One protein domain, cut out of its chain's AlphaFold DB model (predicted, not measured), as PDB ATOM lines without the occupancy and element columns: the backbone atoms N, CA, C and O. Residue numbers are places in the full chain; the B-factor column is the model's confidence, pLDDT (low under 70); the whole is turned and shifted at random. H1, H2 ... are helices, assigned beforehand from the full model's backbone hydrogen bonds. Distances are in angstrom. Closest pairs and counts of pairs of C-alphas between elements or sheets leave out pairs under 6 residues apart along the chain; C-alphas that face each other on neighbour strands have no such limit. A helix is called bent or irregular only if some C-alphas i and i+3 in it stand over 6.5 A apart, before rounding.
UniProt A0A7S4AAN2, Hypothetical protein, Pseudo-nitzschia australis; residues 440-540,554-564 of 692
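AT A GLANCE: This is residues 440 to 540 and 554 to 564 of the 692 residues of the protein "Hypothetical protein" of Pseudo-nitzschia australis (UniProt A0A7S4AAN2). A long helical hairpin forms one end of this model: helix H2 and the first arm of the bent helix H3 (H3a) lie side by side, and the second arm (H3b) runs on away from H2 toward the other end of the long axis. H4 packs on H3b with residues 525 to 532, and its residues 534 to 540 stick out; short H1 makes a corner with H2, and short H5, beyond a cut, is near H4. The printed part has 112 residues with five named helices, H1 to H5 in order along the chain, and no named strand; its class is all helix. It is loose, with a radius of gyration of the C-alphas of 17.2 A, and elongated, spanning 58 by 36 by 24 A.

HOW THE PARTS SIT: Look first at H1, residues 443 to 450, and H2, residues 452 to 478; they touch only at the corner by their tight link, closest at the C-alphas of His 448 and Gly 455, 3.9 A apart, with a steep tilt of 66 degrees. Next comes H3, residues 484 to 514, assigned as one helix by its hydrogen bonds but bent: C-alphas 494 and 497 are 7.1 A apart. Its arms, H3a of residues 484 to 494 and H3b of residues 497 to 514, stand at a steep tilt of 52 degrees. H2, with residues 461 to 473 alone, touches H3a, and the two form a helical hairpin: a shallow tilt of 24 degrees, opposite ways, with the closest C-alphas, Ser 465 and Asn 494, 4.9 A apart. H2 and H3b are close but not clearly touching, at 7.7 A between the C-alphas of Arg 458 and Ala 498. Then find H4, residues 525 to 540; its residues 525 to 532 alone touch residues 500 to 508 of H3b, closest at the C-alphas of Ala 504 and Tyr 528, 4.9 A apart, at a steep tilt of 56 degrees. H5, residues 555 to 562, is close to H4 but not clearly touching it; their closest C-alphas, Leu 530 and Val 561, are 6.6 A apart. In H2, H3a and H3b every O i to N i+4 pair is within hydrogen-bond range; H1 has 3 of 4, H4 11 of 12 and H5 2 of 4.

IN THESE COORDINATES: Find C-alpha 443 at (172.773, 244.065, 174.069), where H1 begins. H2 runs 38.7 A from C-alpha 452 to C-alpha 478 at (194.363, 217.849, 198.232). H3a measures 15.3 A, H3b 25.5 A and H4 23.3 A. H5 ends at C-alpha 562, (176.663, 218.156, 161.775).

THE WHOLE: The two C-alphas farthest apart, His 480 and Val 518, are 57.8 A apart. Residues 541 to 553 are not printed; C-alphas 540 and 554 are 20.1 A apart across the cut. Of the links that are printed whole, none is long. Mean pLDDT of the printed part is 84.1, and it is under 70 at residues 440 to 450, 554 to 557 and 559 to 564.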
ATOM      1  N   GLY A 440     172.511 244.567 182.918       46.81
ATOM      2  CA  GLY A 440     173.413 245.473 182.222       46.81
ATOM      3  C   GLY A 440     172.781 246.005 180.935       46.81
ATOM      4  O   GLY A 440     172.185 245.255 180.169       46.81
ATOM      5  N   HIS A 441     173.004 247.284 180.616       46.16
ATOM      6  CA  HIS A 441     172.535 247.903 179.359       46.16
ATOM      7  C   HIS A 441     173.166 247.281 178.091       46.16
ATOM      8  O   HIS A 441     172.921 247.726 176.971       46.16
ATOM      9  N   SER A 442     174.014 246.260 178.243       50.19
ATOM     10  CA  SER A 442     174.577 245.534 177.119       50.19
ATOM     11  C   SER A 442     173.474 244.814 176.339       50.19
ATOM     12  O   SER A 442     172.619 244.130 176.903       50.19
ATOM     13  N   ARG A 443     173.569 244.872 175.010       57.97
ATOM     14  CA  ARG A 443     172.773 244.065 174.069       57.97
ATOM     15  C   ARG A 443     172.777 242.566 174.423       57.97
ATOM     16  O   ARG A 443     171.763 241.902 174.252       57.97
ATOM     17  N   ARG A 444     173.858 242.070 175.044       58.09
ATOM     18  CA  ARG A 444     173.974 240.700 175.580       58.09
ATOM     19  C   ARG A 444     173.020 240.405 176.740       58.09
ATOM     20  O   ARG A 444     172.516 239.291 176.810       58.09
ATOM     21  N   GLY A 445     172.740 241.379 177.608       60.34
ATOM     22  CA  GLY A 445     171.719 241.268 178.656       60.34
ATOM     23  C   GLY A 445     170.341 240.989 178.054       60.34
ATOM     24  O   GLY A 445     169.660 240.052 178.466       60.34
ATOM     25  N   LEU A 446     169.994 241.719 176.987       62.06
ATOM     26  CA  LEU A 446     168.772 241.503 176.206       62.06
ATOM     27  C   LEU A 446     168.779 240.189 175.405       62.06
ATOM     28  O   LEU A 446     167.728 239.569 175.285       62.06
ATOM     29  N   GLU A 447     169.924 239.701 174.917       63.28
ATOM     30  CA  GLU A 447     170.016 238.380 174.263       63.28
ATOM     31  C   GLU A 447     169.593 237.226 175.191       63.28
ATOM     32  O   GLU A 447     168.936 236.294 174.728       63.28
ATOM     33  N   HIS A 448     169.896 237.296 176.497       63.31
ATOM     34  CA  HIS A 448     169.433 236.297 177.478       63.31
ATOM     35  C   HIS A 448     167.901 236.252 177.627       63.31
ATOM     36  O   HIS A 448     167.370 235.252 178.107       63.31
ATOM     37  N   ILE A 449     167.209 237.330 177.247       62.62
ATOM     38  CA  ILE A 449     165.753 237.485 177.351       62.62
ATOM     39  C   ILE A 449     165.086 237.177 176.002       62.62
ATOM     40  O   ILE A 449     164.080 236.476 175.955       62.62
ATOM     41  N   ALA A 450     165.671 237.647 174.895       67.38
ATOM     42  CA  ALA A 450     165.175 237.421 173.536       67.38
ATOM     43  C   ALA A 450     165.277 235.950 173.081       67.38
ATOM     44  O   ALA A 450     164.538 235.524 172.196       67.38
ATOM     45  N   SER A 451     166.183 235.173 173.684       72.00
ATOM     46  CA  SER A 451     166.286 233.723 173.507       72.00
ATOM     47  C   SER A 451     166.502 233.063 174.870       72.00
ATOM     48  O   SER A 451     167.632 232.902 175.326       72.00
ATOM     49  N   ILE A 452     165.403 232.711 175.547       73.81
ATOM     50  CA  ILE A 452     165.420 232.189 176.926       73.81
ATOM     51  C   ILE A 452     166.246 230.903 177.037       73.81
ATOM     52  O   ILE A 452     167.010 230.755 177.992       73.81
ATOM     53  N   ASP A 453     166.142 229.996 176.066       75.62
ATOM     54  CA  ASP A 453     166.890 228.734 176.075       75.62
ATOM     55  C   ASP A 453     168.392 228.968 175.892       75.62
ATOM     56  O   ASP A 453     169.201 228.425 176.648       75.62
ATOM     57  N   GLU A 454     168.781 229.862 174.976       72.81
ATOM     58  CA  GLU A 454     170.180 230.270 174.835       72.81
ATOM     59  C   GLU A 454     170.671 230.998 176.099       72.81
ATOM     60  O   GLU A 454     171.795 230.784 176.554       72.81
ATOM     61  N   GLY A 455     169.815 231.807 176.729       77.12
ATOM     62  CA  GLY A 455     170.088 232.476 177.995       77.12
ATOM     63  C   GLY A 455     170.352 231.493 179.139       77.12
ATOM     64  O   GLY A 455     171.379 231.607 179.818       77.12
ATOM     65  N   ARG A 456     169.474 230.494 179.309       80.00
ATOM     66  CA  ARG A 456     169.621 229.370 180.253       80.00
ATOM     67  C   ARG A 456     170.896 228.579 179.973       80.00
ATOM     68  O   ARG A 456     171.620 228.237 180.907       80.00
ATOM     69  N   GLN A 457     171.218 228.340 178.706       78.88
ATOM     70  CA  GLN A 457     172.396 227.583 178.295       78.88
ATOM     71  C   GLN A 457     173.711 228.335 178.519       78.88
ATOM     72  O   GLN A 457     174.664 227.752 179.033       78.88
ATOM     73  N   ARG A 458     173.760 229.642 178.234       77.00
ATOM     74  CA  ARG A 458     174.892 230.508 178.605       77.00
ATOM     75  C   ARG A 458     175.127 230.468 180.121       77.00
ATOM     76  O   ARG A 458     176.263 230.285 180.550       77.00
ATOM     77  N   GLN A 459     174.066 230.555 180.933       81.69
ATOM     78  CA  GLN A 459     174.174 230.419 182.395       81.69
ATOM     79  C   GLN A 459     174.616 229.015 182.840       81.69
ATOM     80  O   GLN A 459     175.406 228.897 183.776       81.69
ATOM     81  N   ALA A 460     174.126 227.951 182.197       83.06
ATOM     82  CA  ALA A 460     174.541 226.578 182.482       83.06
ATOM     83  C   ALA A 460     176.035 226.381 182.186       83.06
ATOM     84  O   ALA A 460     176.753 225.860 183.036       83.06
ATOM     85  N   ASN A 461     176.517 226.890 181.049       80.50
ATOM     86  CA  ASN A 461     177.933 226.869 180.691       80.50
ATOM     87  C   ASN A 461     178.773 227.613 181.740       80.50
ATOM     88  O   ASN A 461     179.703 227.020 182.271       80.50
ATOM     89  N   VAL A 462     178.394 228.837 182.136       83.12
ATOM     90  CA  VAL A 462     179.084 229.593 183.207       83.12
ATOM     91  C   VAL A 462     179.119 228.816 184.532       83.12
ATOM     92  O   VAL A 462     180.168 228.740 185.171       83.12
ATOM     93  N   LYS A 463     178.005 228.189 184.940       87.12
ATOM     94  CA  LYS A 463     177.959 227.336 186.144       87.12
ATOM     95  C   LYS A 463     178.908 226.138 186.026       87.12
ATOM     96  O   LYS A 463     179.566 225.799 187.007       87.12
ATOM     97  N   THR A 464     179.006 225.519 184.851       87.31
ATOM     98  CA  THR A 464     179.956 224.430 184.576       87.31
ATOM     99  C   THR A 464     181.404 224.916 184.627       87.31
ATOM    100  O   THR A 464     182.210 224.274 185.296       87.31
ATOM    101  N   SER A 465     181.733 226.074 184.043       86.38
ATOM    102  CA  SER A 465     183.082 226.658 184.107       86.38
ATOM    103  C   SER A 465     183.516 226.942 185.546       86.38
ATOM    104  O   SER A 465     184.616 226.567 185.942       86.38
ATOM    105  N   ILE A 466     182.631 227.538 186.357       89.88
ATOM    106  CA  ILE A 466     182.889 227.800 187.781       89.88
ATOM    107  C   ILE A 466     183.119 226.484 188.537       89.88
ATOM    108  O   ILE A 466     184.076 226.375 189.301       89.88
ATOM    109  N   ARG A 467     182.283 225.462 188.305       94.44
ATOM    110  CA  ARG A 467     182.461 224.133 188.918       94.44
ATOM    111  C   ARG A 467     183.796 223.500 188.528       94.44
ATOM    112  O   ARG A 467     184.475 222.998 189.411       94.44
ATOM    113  N   ALA A 468     184.189 223.552 187.256       93.31
ATOM    114  CA  ALA A 468     185.447 222.977 186.783       93.31
ATOM    115  C   ALA A 468     186.671 223.629 187.453       93.31
ATOM    116  O   ALA A 468     187.542 222.922 187.960       93.31
ATOM    117  N   VAL A 469     186.698 224.965 187.541       95.12
ATOM    118  CA  VAL A 469     187.768 225.709 188.229       95.12
ATOM    119  C   VAL A 469     187.794 225.388 189.728       95.12
ATOM    120  O   VAL A 469     188.862 225.125 190.277       95.12
ATOM    121  N   LEU A 470     186.635 225.334 190.396       96.19
ATOM    122  CA  LEU A 470     186.558 224.969 191.816       96.19
ATOM    123  C   LEU A 470     186.980 223.515 192.083       96.19
ATOM    124  O   LEU A 470     187.605 223.250 193.108       96.19
ATOM    125  N   THR A 471     186.667 222.582 191.183       96.81
ATOM    126  CA  THR A 471     187.112 221.184 191.276       96.81
ATOM    127  C   THR A 471     188.626 221.074 191.110       96.81
ATOM    128  O   THR A 471     189.262 220.412 191.924       96.81
ATOM    129  N   GLU A 472     189.227 221.762 190.133       97.19
ATOM    130  CA  GLU A 472     190.689 221.772 189.974       97.19
ATOM    131  C   GLU A 472     191.384 222.440 191.172       97.19
ATOM    132  O   GLU A 472     192.357 221.898 191.682       97.19
ATOM    133  N   HIS A 473     190.844 223.541 191.702       97.25
ATOM    134  CA  HIS A 473     191.368 224.193 192.908       97.25
ATOM    135  C   HIS A 473     191.297 223.281 194.146       97.25
ATOM    136  O   HIS A 473     192.258 223.188 194.906       97.25
ATOM    137  N   ARG A 474     190.197 222.535 194.331       97.56
ATOM    138  CA  ARG A 474     190.109 221.499 195.378       97.56
ATOM    139  C   ARG A 474     191.136 220.390 195.162       97.56
ATOM    140  O   ARG A 474     191.784 219.984 196.119       97.56
ATOM    141  N   ARG A 475     191.314 219.930 193.919       97.62
ATOM    142  CA  ARG A 475     192.313 218.913 193.558       97.62
ATOM    143  C   ARG A 475     193.723 219.387 193.923       97.62
ATOM    144  O   ARG A 475     194.453 218.658 194.580       97.62
ATOM    145  N   GLN A 476     194.083 220.618 193.561       97.12
ATOM    146  CA  GLN A 476     195.368 221.235 193.910       97.12
ATOM    147  C   GLN A 476     195.602 221.301 195.423       97.12
ATOM    148  O   GLN A 476     196.685 220.934 195.877       97.12
ATOM    149  N   LYS A 477     194.574 221.665 196.204       97.25
ATOM    150  CA  LYS A 477     194.645 221.662 197.673       97.25
ATOM    151  C   LYS A 477     194.863 220.274 198.271       97.25
ATOM    152  O   LYS A 477     195.697 220.148 199.156       97.25
ATOM    153  N   VAL A 478     194.179 219.243 197.770       97.38
ATOM    154  CA  VAL A 478     194.363 217.849 198.232       97.38
ATOM    155  C   VAL A 478     195.782 217.336 197.956       97.38
ATOM    156  O   VAL A 478     196.325 216.584 198.756       97.38
ATOM    157  N   PHE A 479     196.407 217.759 196.854       97.12
ATOM    158  CA  PHE A 479     197.789 217.384 196.523       97.12
ATOM    159  C   PHE A 479     198.853 218.361 197.053       97.12
ATOM    160  O   PHE A 479     200.023 218.181 196.725       97.12
ATOM    161  N   HIS A 480     198.472 219.399 197.810       95.69
ATOM    162  CA  HIS A 480     199.354 220.488 198.259       95.69
ATOM    163  C   HIS A 480     200.225 221.094 197.135       95.69
ATOM    164  O   HIS A 480     201.376 221.471 197.343       95.69
ATOM    165  N   ARG A 481     199.672 221.179 195.917       94.81
ATOM    166  CA  ARG A 481     200.338 221.722 194.720       94.81
ATOM    167  C   ARG A 481     199.456 222.791 194.093       94.81
ATOM    168  O   ARG A 481     198.651 222.493 193.210       94.81
ATOM    169  N   GLU A 482     199.592 224.016 194.587       95.56
ATOM    170  CA  GLU A 482     198.923 225.190 194.028       95.56
ATOM    171  C   GLU A 482     199.607 225.588 192.710       95.56
ATOM    172  O   GLU A 482     200.792 225.908 192.676       95.56
ATOM    173  N   ASP A 483     198.857 225.519 191.611       97.06
ATOM    174  CA  ASP A 483     199.326 225.793 190.252       97.06
ATOM    175  C   ASP A 483     198.327 226.745 189.584       97.06
ATOM    176  O   ASP A 483     197.279 226.351 189.048       97.06
ATOM    177  N   ALA A 484     198.659 228.035 189.662       95.62
ATOM    178  CA  ALA A 484     197.854 229.118 189.119       95.62
ATOM    179  C   ALA A 484     197.700 229.023 187.592       95.62
ATOM    180  O   ALA A 484     196.630 229.344 187.069       95.62
ATOM    181  N   GLU A 485     198.713 228.528 186.874       96.12
ATOM    182  CA  GLU A 485     198.645 228.392 185.417       96.12
ATOM    183  C   GLU A 485     197.679 227.270 185.025       96.12
ATOM    184  O   GLU A 485     196.869 227.429 184.113       96.12
ATOM    185  N   LYS A 486     197.643 226.167 185.778       95.62
ATOM    186  CA  LYS A 486     196.646 225.112 185.565       95.62
ATOM    187  C   LYS A 486     195.217 225.558 185.892       95.62
ATOM    188  O   LYS A 486     194.288 225.173 185.175       95.62
ATOM    189  N   LEU A 487     195.016 226.416 186.899       94.94
ATOM    190  CA  LEU A 487     193.711 227.047 187.154       94.94
ATOM    191  C   LEU A 487     193.306 227.999 186.024       94.94
ATOM    192  O   LEU A 487     192.169 227.937 185.546       94.94
ATOM    193  N   ARG A 488     194.241 228.829 185.549       94.06
ATOM    194  CA  ARG A 488     194.063 229.712 184.391       94.06
ATOM    195  C   ARG A 488     193.701 228.914 183.141       94.06
ATOM    196  O   ARG A 488     192.720 229.245 182.480       94.06
ATOM    197  N   MET A 489     194.409 227.824 182.859       92.00
ATOM    198  CA  MET A 489     194.125 226.934 181.733       92.00
ATOM    199  C   MET A 489     192.762 226.248 181.859       92.00
ATOM    200  O   MET A 489     192.021 226.219 180.879       92.00
ATOM    201  N   CYS A 490     192.371 225.789 183.050       93.56
ATOM    202  CA  CYS A 490     191.024 225.265 183.302       93.56
ATOM    203  C   CYS A 490     189.941 226.332 183.043       93.56
ATOM    204  O   CYS A 490     188.949 226.068 182.355       93.56
ATOM    205  N   CYS A 491     190.150 227.563 183.521       91.94
ATOM    206  CA  CYS A 491     189.250 228.690 183.288       91.94
ATOM    207  C   CYS A 491     189.136 229.026 181.792       91.94
ATOM    208  O   CYS A 491     188.027 229.106 181.258       91.94
ATOM    209  N   ILE A 492     190.265 229.145 181.084       90.00
ATOM    210  CA  ILE A 492     190.310 229.403 179.639       90.00
ATOM    211  C   ILE A 492     189.591 228.283 178.883       90.00
ATOM    212  O   ILE A 492     188.673 228.573 178.121       90.00
ATOM    213  N   GLN A 493     189.928 227.012 179.120       89.81
ATOM    214  CA  GLN A 493     189.309 225.860 178.450       89.81
ATOM    215  C   GLN A 493     187.784 225.831 178.611       89.81
ATOM    216  O   GLN A 493     187.073 225.575 177.642       89.81
ATOM    217  N   ASN A 494     187.276 226.153 179.802       88.88
ATOM    218  CA  ASN A 494     185.839 226.180 180.067       88.88
ATOM    219  C   ASN A 494     185.147 227.492 179.646       88.88
ATOM    220  O   ASN A 494     183.923 227.587 179.753       88.88
ATOM    221  N   THR A 495     185.880 228.505 179.169       88.50
ATOM    222  CA  THR A 495     185.327 229.793 178.701       88.50
ATOM    223  C   THR A 495     185.621 230.101 177.227       88.50
ATOM    224  O   THR A 495     184.978 230.993 176.663       88.50
ATOM    225  N   THR A 496     186.491 229.336 176.548       87.06
ATOM    226  CA  THR A 496     186.787 229.492 175.107       87.06
ATOM    227  C   THR A 496     185.522 229.482 174.260       87.06
ATOM    228  O   THR A 496     185.396 230.278 173.332       87.06
ATOM    229  N   TRP A 497     184.548 228.640 174.606       83.00
ATOM    230  CA  TRP A 497     183.277 228.581 173.898       83.00
ATOM    231  C   TRP A 497     182.501 229.906 173.971       83.00
ATOM    232  O   TRP A 497     182.022 230.397 172.948       83.00
ATOM    233  N   ALA A 498     182.430 230.535 175.149       83.19
ATOM    234  CA  ALA A 498     181.769 231.829 175.312       83.19
ATOM    235  C   ALA A 498     182.502 232.931 174.525       83.19
ATOM    236  O   ALA A 498     181.858 233.773 173.896       83.19
ATOM    237  N   LYS A 499     183.844 232.874 174.474       87.25
ATOM    238  CA  LYS A 499     184.671 233.732 173.609       87.25
ATOM    239  C   LYS A 499     184.348 233.512 172.122       87.25
ATOM    240  O   LYS A 499     184.136 234.486 171.406       87.25
ATOM    241  N   HIS A 500     184.253 232.265 171.657       88.31
ATOM    242  CA  HIS A 500     183.922 231.946 170.262       88.31
ATOM    243  C   HIS A 500     182.501 232.399 169.882       88.31
ATOM    244  O   HIS A 500     182.321 232.975 168.811       88.31
ATOM    245  N   LEU A 501     181.508 232.223 170.764       84.88
ATOM    246  CA  LEU A 501     180.147 232.735 170.561       84.88
ATOM    247  C   LEU A 501     180.123 234.267 170.476       84.88
ATOM    248  O   LEU A 501     179.482 234.825 169.583       84.88
ATOM    249  N   ALA A 502     180.835 234.951 171.373       85.19
ATOM    250  CA  ALA A 502     180.930 236.406 171.379       85.19
ATOM    251  C   ALA A 502     181.561 236.945 170.083       85.19
ATOM    252  O   ALA A 502     181.011 237.868 169.478       85.19
ATOM    253  N   LEU A 503     182.663 236.338 169.629       90.50
ATOM    254  CA  LEU A 503     183.329 236.688 168.371       90.50
ATOM    255  C   LEU A 503     182.441 236.404 167.152       90.50
ATOM    256  O   LEU A 503     182.367 237.228 166.246       90.50
ATOM    257  N   ALA A 504     181.728 235.275 167.128       91.38
ATOM    258  CA  ALA A 504     180.861 234.911 166.007       91.38
ATOM    259  C   ALA A 504     179.606 235.784 165.904       91.38
ATOM    260  O   ALA A 504     179.158 236.091 164.801       91.38
ATOM    261  N   SER A 505     179.066 236.212 167.046       88.00
ATOM    262  CA  SER A 505     177.941 237.148 167.097       88.00
ATOM    263  C   SER A 505     178.379 238.532 166.607       88.00
ATOM    264  O   SER A 505     177.742 239.085 165.718       88.00
ATOM    265  N   GLY A 506     179.525 239.037 167.085       90.69
ATOM    266  CA  GLY A 506     180.100 240.301 166.606       90.69
ATOM    267  C   GLY A 506     180.440 240.281 165.112       90.69
ATOM    268  O   GLY A 506     180.123 241.225 164.397       90.69
ATOM    269  N   ALA A 507     181.005 239.176 164.615       94.81
ATOM    270  CA  ALA A 507     181.278 239.000 163.190       94.81
ATOM    271  C   ALA A 507     179.993 238.951 162.345       94.81
ATOM    272  O   ALA A 507     179.967 239.547 161.275       94.81
ATOM    273  N   SER A 508     178.919 238.298 162.815       94.56
ATOM    274  CA  SER A 508     177.623 238.286 162.114       94.56
ATOM    275  C   SER A 508     176.932 239.654 162.121       94.56
ATOM    276  O   SER A 508     176.329 240.023 161.115       94.56
ATOM    277  N   ASP A 509     177.059 240.425 163.204       91.12
ATOM    278  CA  ASP A 509     176.549 241.798 163.280       91.12
ATOM    279  C   ASP A 509     177.331 242.747 162.351       91.12
ATOM    280  O   ASP A 509     176.717 243.528 161.623       91.12
ATOM    281  N   ALA A 510     178.662 242.633 162.278       94.38
ATOM    282  CA  ALA A 510     179.474 243.365 161.299       94.38
ATOM    283  C   ALA A 510     179.112 242.984 159.847       94.38
ATOM    284  O   ALA A 510     178.990 243.851 158.978       94.38
ATOM    285  N   ASP A 511     178.862 241.697 159.585       96.38
ATOM    286  CA  ASP A 511     178.371 241.200 158.294       96.38
ATOM    287  C   ASP A 511     176.971 241.746 157.956       96.38
ATOM    288  O   ASP A 511     176.662 241.981 156.792       96.38
ATOM    289  N   ALA A 512     176.116 241.959 158.962       93.12
ATOM    290  CA  ALA A 512     174.794 242.551 158.782       93.12
ATOM    291  C   ALA A 512     174.885 244.042 158.422       93.12
ATOM    292  O   ALA A 512     174.227 244.473 157.476       93.12
ATOM    293  N   VAL A 513     175.733 244.810 159.119       93.50
ATOM    294  CA  VAL A 513     175.946 246.245 158.856       93.50
ATOM    295  C   VAL A 513     176.561 246.464 157.472       93.50
ATOM    296  O   VAL A 513     175.991 247.187 156.662       93.50
ATOM    297  N   THR A 514     177.665 245.779 157.153       96.00
ATOM    298  CA  THR A 514     178.354 245.903 155.847       96.00
ATOM    299  C   THR A 514     177.481 245.528 154.646       96.00
ATOM    300  O   THR A 514     177.753 245.949 153.525       96.00
ATOM    301  N   LYS A 515     176.412 244.752 154.864       95.88
ATOM    302  CA  LYS A 515     175.466 244.313 153.829       95.88
ATOM    303  C   LYS A 515     174.119 245.025 153.901       95.88
ATOM    304  O   LYS A 515     173.155 244.531 153.317       95.88
ATOM    305  N   ASN A 516     174.032 246.156 154.607       94.50
ATOM    306  CA  ASN A 516     172.807 246.946 154.777       94.50
ATOM    307  C   ASN A 516     171.598 246.089 155.208       94.50
ATOM    308  O   ASN A 516     170.485 246.260 154.716       94.50
ATOM    309  N   PHE A 517     171.836 245.122 156.100       90.75
ATOM    310  CA  PHE A 517     170.855 244.166 156.625       90.75
ATOM    311  C   PHE A 517     170.134 243.306 155.563       90.75
ATOM    312  O   PHE A 517     169.063 242.758 155.825       90.75
ATOM    313  N   VAL A 518     170.725 243.116 154.375       93.19
ATOM    314  CA  VAL A 518     170.175 242.232 153.334       93.19
ATOM    315  C   VAL A 518     170.348 240.758 153.733       93.19
ATOM    316  O   VAL A 518     171.409 240.157 153.556       93.19
ATOM    317  N   ASP A 519     169.269 240.145 154.226       87.81
ATOM    318  CA  ASP A 519     169.264 238.771 154.764       87.81
ATOM    319  C   ASP A 519     169.789 237.695 153.788       87.81
ATOM    320  O   ASP A 519     170.309 236.674 154.229       87.81
ATOM    321  N   LYS A 520     169.701 237.909 152.466       92.38
ATOM    322  CA  LYS A 520     170.198 236.949 151.456       92.38
ATOM    323  C   LYS A 520     171.726 236.859 151.377       92.38
ATOM    324  O   LYS A 520     172.240 235.820 150.977       92.38
ATOM    325  N   SER A 521     172.442 237.943 151.675       92.44
ATOM    326  CA  SER A 521     173.907 238.004 151.564       92.44
ATOM    327  C   SER A 521     174.601 237.904 152.923       92.44
ATOM    328  O   SER A 521     175.778 237.533 152.984       92.44
ATOM    329  N   ARG A 522     173.899 238.240 154.010       93.75
ATOM    330  CA  ARG A 522     174.373 238.194 155.399       93.75
ATOM    331  C   ARG A 522     174.775 236.777 155.823       93.75
ATOM    332  O   ARG A 522     173.987 235.840 155.732       93.75
ATOM    333  N   LYS A 523     175.991 236.619 156.355       96.12
ATOM    334  CA  LYS A 523     176.408 235.382 157.030       96.12
ATOM    335  C   LYS A 523     175.826 235.354 158.439       96.12
ATOM    336  O   LYS A 523     175.922 236.332 159.185       96.12
ATOM    337  N   SER A 524     175.235 234.226 158.816       93.31
ATOM    338  CA  SER A 524     174.701 234.044 160.162       93.31
ATOM    339  C   SER A 524     175.819 233.816 161.190       93.31
ATOM    340  O   SER A 524     176.976 233.556 160.847       93.31
ATOM    341  N   ARG A 525     175.474 233.895 162.475       91.88
ATOM    342  CA  ARG A 525     176.382 233.604 163.592       91.88
ATOM    343  C   ARG A 525     176.939 232.180 163.515       91.88
ATOM    344  O   ARG A 525     178.107 231.948 163.814       91.88
ATOM    345  N   GLU A 526     176.128 231.240 163.053       89.19
ATOM    346  CA  GLU A 526     176.441 229.813 162.936       89.19
ATOM    347  C   GLU A 526     177.531 229.574 161.882       89.19
ATOM    348  O   GLU A 526     178.442 228.777 162.106       89.19
ATOM    349  N   PHE A 527     177.511 230.337 160.780       94.19
ATOM    350  CA  PHE A 527     178.596 230.346 159.794       94.19
ATOM    351  C   PHE A 527     179.932 230.751 160.436       94.19
ATOM    352  O   PHE A 527     180.961 230.117 160.192       94.19
ATOM    353  N   TYR A 528     179.928 231.786 161.281       94.69
ATOM    354  CA  TYR A 528     181.137 232.258 161.956       94.69
ATOM    355  C   TYR A 528     181.616 231.308 163.061       94.69
ATOM    356  O   TYR A 528     182.816 231.058 163.156       94.69
ATOM    357  N   LEU A 529     180.704 230.696 163.820       90.88
ATOM    358  CA  LEU A 529     181.028 229.616 164.759       90.88
ATOM    359  C   LEU A 529     181.720 228.447 164.045       90.88
ATOM    360  O   LEU A 529     182.800 228.026 164.458       90.88
ATOM    361  N   LEU A 530     181.159 227.987 162.922       91.00
ATOM    362  CA  LEU A 530     181.749 226.927 162.105       91.00
ATOM    363  C   LEU A 530     183.116 227.340 161.526       91.00
ATOM    364  O   LEU A 530     184.030 226.514 161.472       91.00
ATOM    365  N   LYS A 531     183.287 228.613 161.133       93.56
ATOM    366  CA  LYS A 531     184.576 229.168 160.683       93.56
ATOM    367  C   LYS A 531     185.638 229.069 161.784       93.56
ATOM    368  O   LYS A 531     186.727 228.570 161.509       93.56
ATOM    369  N   PHE A 532     185.331 229.472 163.021       89.44
ATOM    370  CA  PHE A 532     186.272 229.363 164.145       89.44
ATOM    371  C   PHE A 532     186.590 227.904 164.503       89.44
ATOM    372  O   PHE A 532     187.758 227.564 164.686       89.44
ATOM    373  N   SER A 533     185.590 227.014 164.503       87.06
ATOM    374  CA  SER A 533     185.797 225.575 164.722       87.06
ATOM    375  C   SER A 533     186.691 224.919 163.661       87.06
ATOM    376  O   SER A 533     187.384 223.950 163.963       87.06
ATOM    377  N   ARG A 534     186.696 225.426 162.420       88.50
ATOM    378  CA  ARG A 534     187.600 224.968 161.347       88.50
ATOM    379  C   ARG A 534     188.999 225.576 161.463       88.50
ATOM    380  O   ARG A 534     189.974 224.848 161.309       88.50
ATOM    381  N   ALA A 535     189.104 226.868 161.783       88.25
ATOM    382  CA  ALA A 535     190.386 227.547 161.980       88.25
ATOM    383  C   ALA A 535     191.216 226.900 163.106       88.25
ATOM    384  O   ALA A 535     192.403 226.651 162.928       88.25
ATOM    385  N   GLY A 536     190.574 226.525 164.220       82.44
ATOM    386  CA  GLY A 536     191.244 225.807 165.310       82.44
ATOM    387  C   GLY A 536     191.858 224.466 164.885       82.44
ATOM    388  O   GLY A 536     192.938 224.123 165.353       82.44
ATOM    389  N   LYS A 537     191.219 223.733 163.958       82.75
ATOM    390  CA  LYS A 537     191.750 222.457 163.443       82.75
ATOM    391  C   LYS A 537     192.999 222.655 162.584       82.75
ATOM    392  O   LYS A 537     193.983 221.957 162.802       82.75
ATOM    393  N   LEU A 538     192.971 223.621 161.662       81.38
ATOM    394  CA  LEU A 538     194.101 223.925 160.770       81.38
ATOM    395  C   LEU A 538     195.357 224.344 161.547       81.38
ATOM    396  O   LEU A 538     196.456 223.904 161.228       81.38
ATOM    397  N   ASN A 539     195.189 225.120 162.619       77.75
ATOM    398  CA  ASN A 539     196.311 225.547 163.456       77.75
ATOM    399  C   ASN A 539     196.868 224.415 164.345       77.75
ATOM    400  O   ASN A 539     197.963 224.550 164.877       77.75
ATOM    401  N   SER A 540     196.130 223.311 164.519       71.75
ATOM    402  CA  SER A 540     196.567 222.149 165.311       71.75
ATOM    403  C   SER A 540     197.229 221.033 164.491       71.75
ATOM    404  O   SER A 540     197.862 220.155 165.069       71.75
ATOM    405  N   PRO A 554     179.563 222.169 172.945       67.19
ATOM    406  CA  PRO A 554     178.338 221.957 173.701       67.19
ATOM    407  C   PRO A 554     177.261 221.249 172.878       67.19
ATOM    408  O   PRO A 554     177.077 221.560 171.700       67.19
ATOM    409  N   ALA A 555     176.534 220.321 173.505       66.56
ATOM    410  CA  ALA A 555     175.629 219.392 172.824       66.56
ATOM    411  C   ALA A 555     174.648 220.075 171.851       66.56
ATOM    412  O   ALA A 555     174.461 219.601 170.737       66.56
ATOM    413  N   PHE A 556     174.101 221.242 172.206       67.06
ATOM    414  CA  PHE A 556     173.176 222.002 171.352       67.06
ATOM    415  C   PHE A 556     173.770 222.501 170.026       67.06
ATOM    416  O   PHE A 556     173.037 222.744 169.070       67.06
ATOM    417  N   MET A 557     175.093 222.642 169.949       66.00
ATOM    418  CA  MET A 557     175.798 223.017 168.727       66.00
ATOM    419  C   MET A 557     176.222 221.812 167.886       66.00
ATOM    420  O   MET A 557     176.555 221.985 166.713       66.00
ATOM    421  N   GLN A 558     176.190 220.592 168.433       73.00
ATOM    422  CA  GLN A 558     176.476 219.376 167.664       73.00
ATOM    423  C   GLN A 558     175.510 219.213 166.479       73.00
ATOM    424  O   GLN A 558     176.007 218.979 165.376       73.00
ATOM    425  N   PRO A 559     174.190 219.472 166.614       65.81
ATOM    426  CA  PRO A 559     173.290 219.634 165.475       65.81
ATOM    427  C   PRO A 559     173.768 220.678 164.461       65.81
ATOM    428  O   PRO A 559     173.782 220.398 163.274       65.81
ATOM    429  N   MET A 560     174.223 221.862 164.881       64.31
ATOM    430  CA  MET A 560     174.622 222.923 163.940       64.31
ATOM    431  C   MET A 560     175.877 222.585 163.124       64.31
ATOM    432  O   MET A 560     175.929 222.892 161.934       64.31
ATOM    433  N   VAL A 561     176.880 221.933 163.720       63.69
ATOM    434  CA  VAL A 561     178.094 221.529 162.982       63.69
ATOM    435  C   VAL A 561     177.856 220.286 162.126       63.69
ATOM    436  O   VAL A 561     178.395 220.210 161.022       63.69
ATOM    437  N   THR A 562     177.025 219.341 162.576       65.50
ATOM    438  CA  THR A 562     176.663 218.156 161.775       65.50
ATOM    439  C   THR A 562     175.677 218.486 160.649       65.50
ATOM    440  O   THR A 562     175.774 217.909 159.569       65.50
ATOM    441  N   MET A 563     174.780 219.461 160.839       57.22
ATOM    442  CA  MET A 563     173.800 219.903 159.835       57.22
ATOM    443  C   MET A 563     174.298 221.030 158.922       57.22
ATOM    444  O   MET A 563     173.516 221.568 158.141       57.22
ATOM    445  N   ALA A 564     175.598 221.341 158.911       51.31
ATOM    446  CA  ALA A 564     176.192 222.300 157.971       51.31
ATOM    447  C   ALA A 564     176.049 221.908 156.474       51.31
ATOM    448  O   ALA A 564     176.475 222.661 155.600       51.31
TER     449      ALA A 564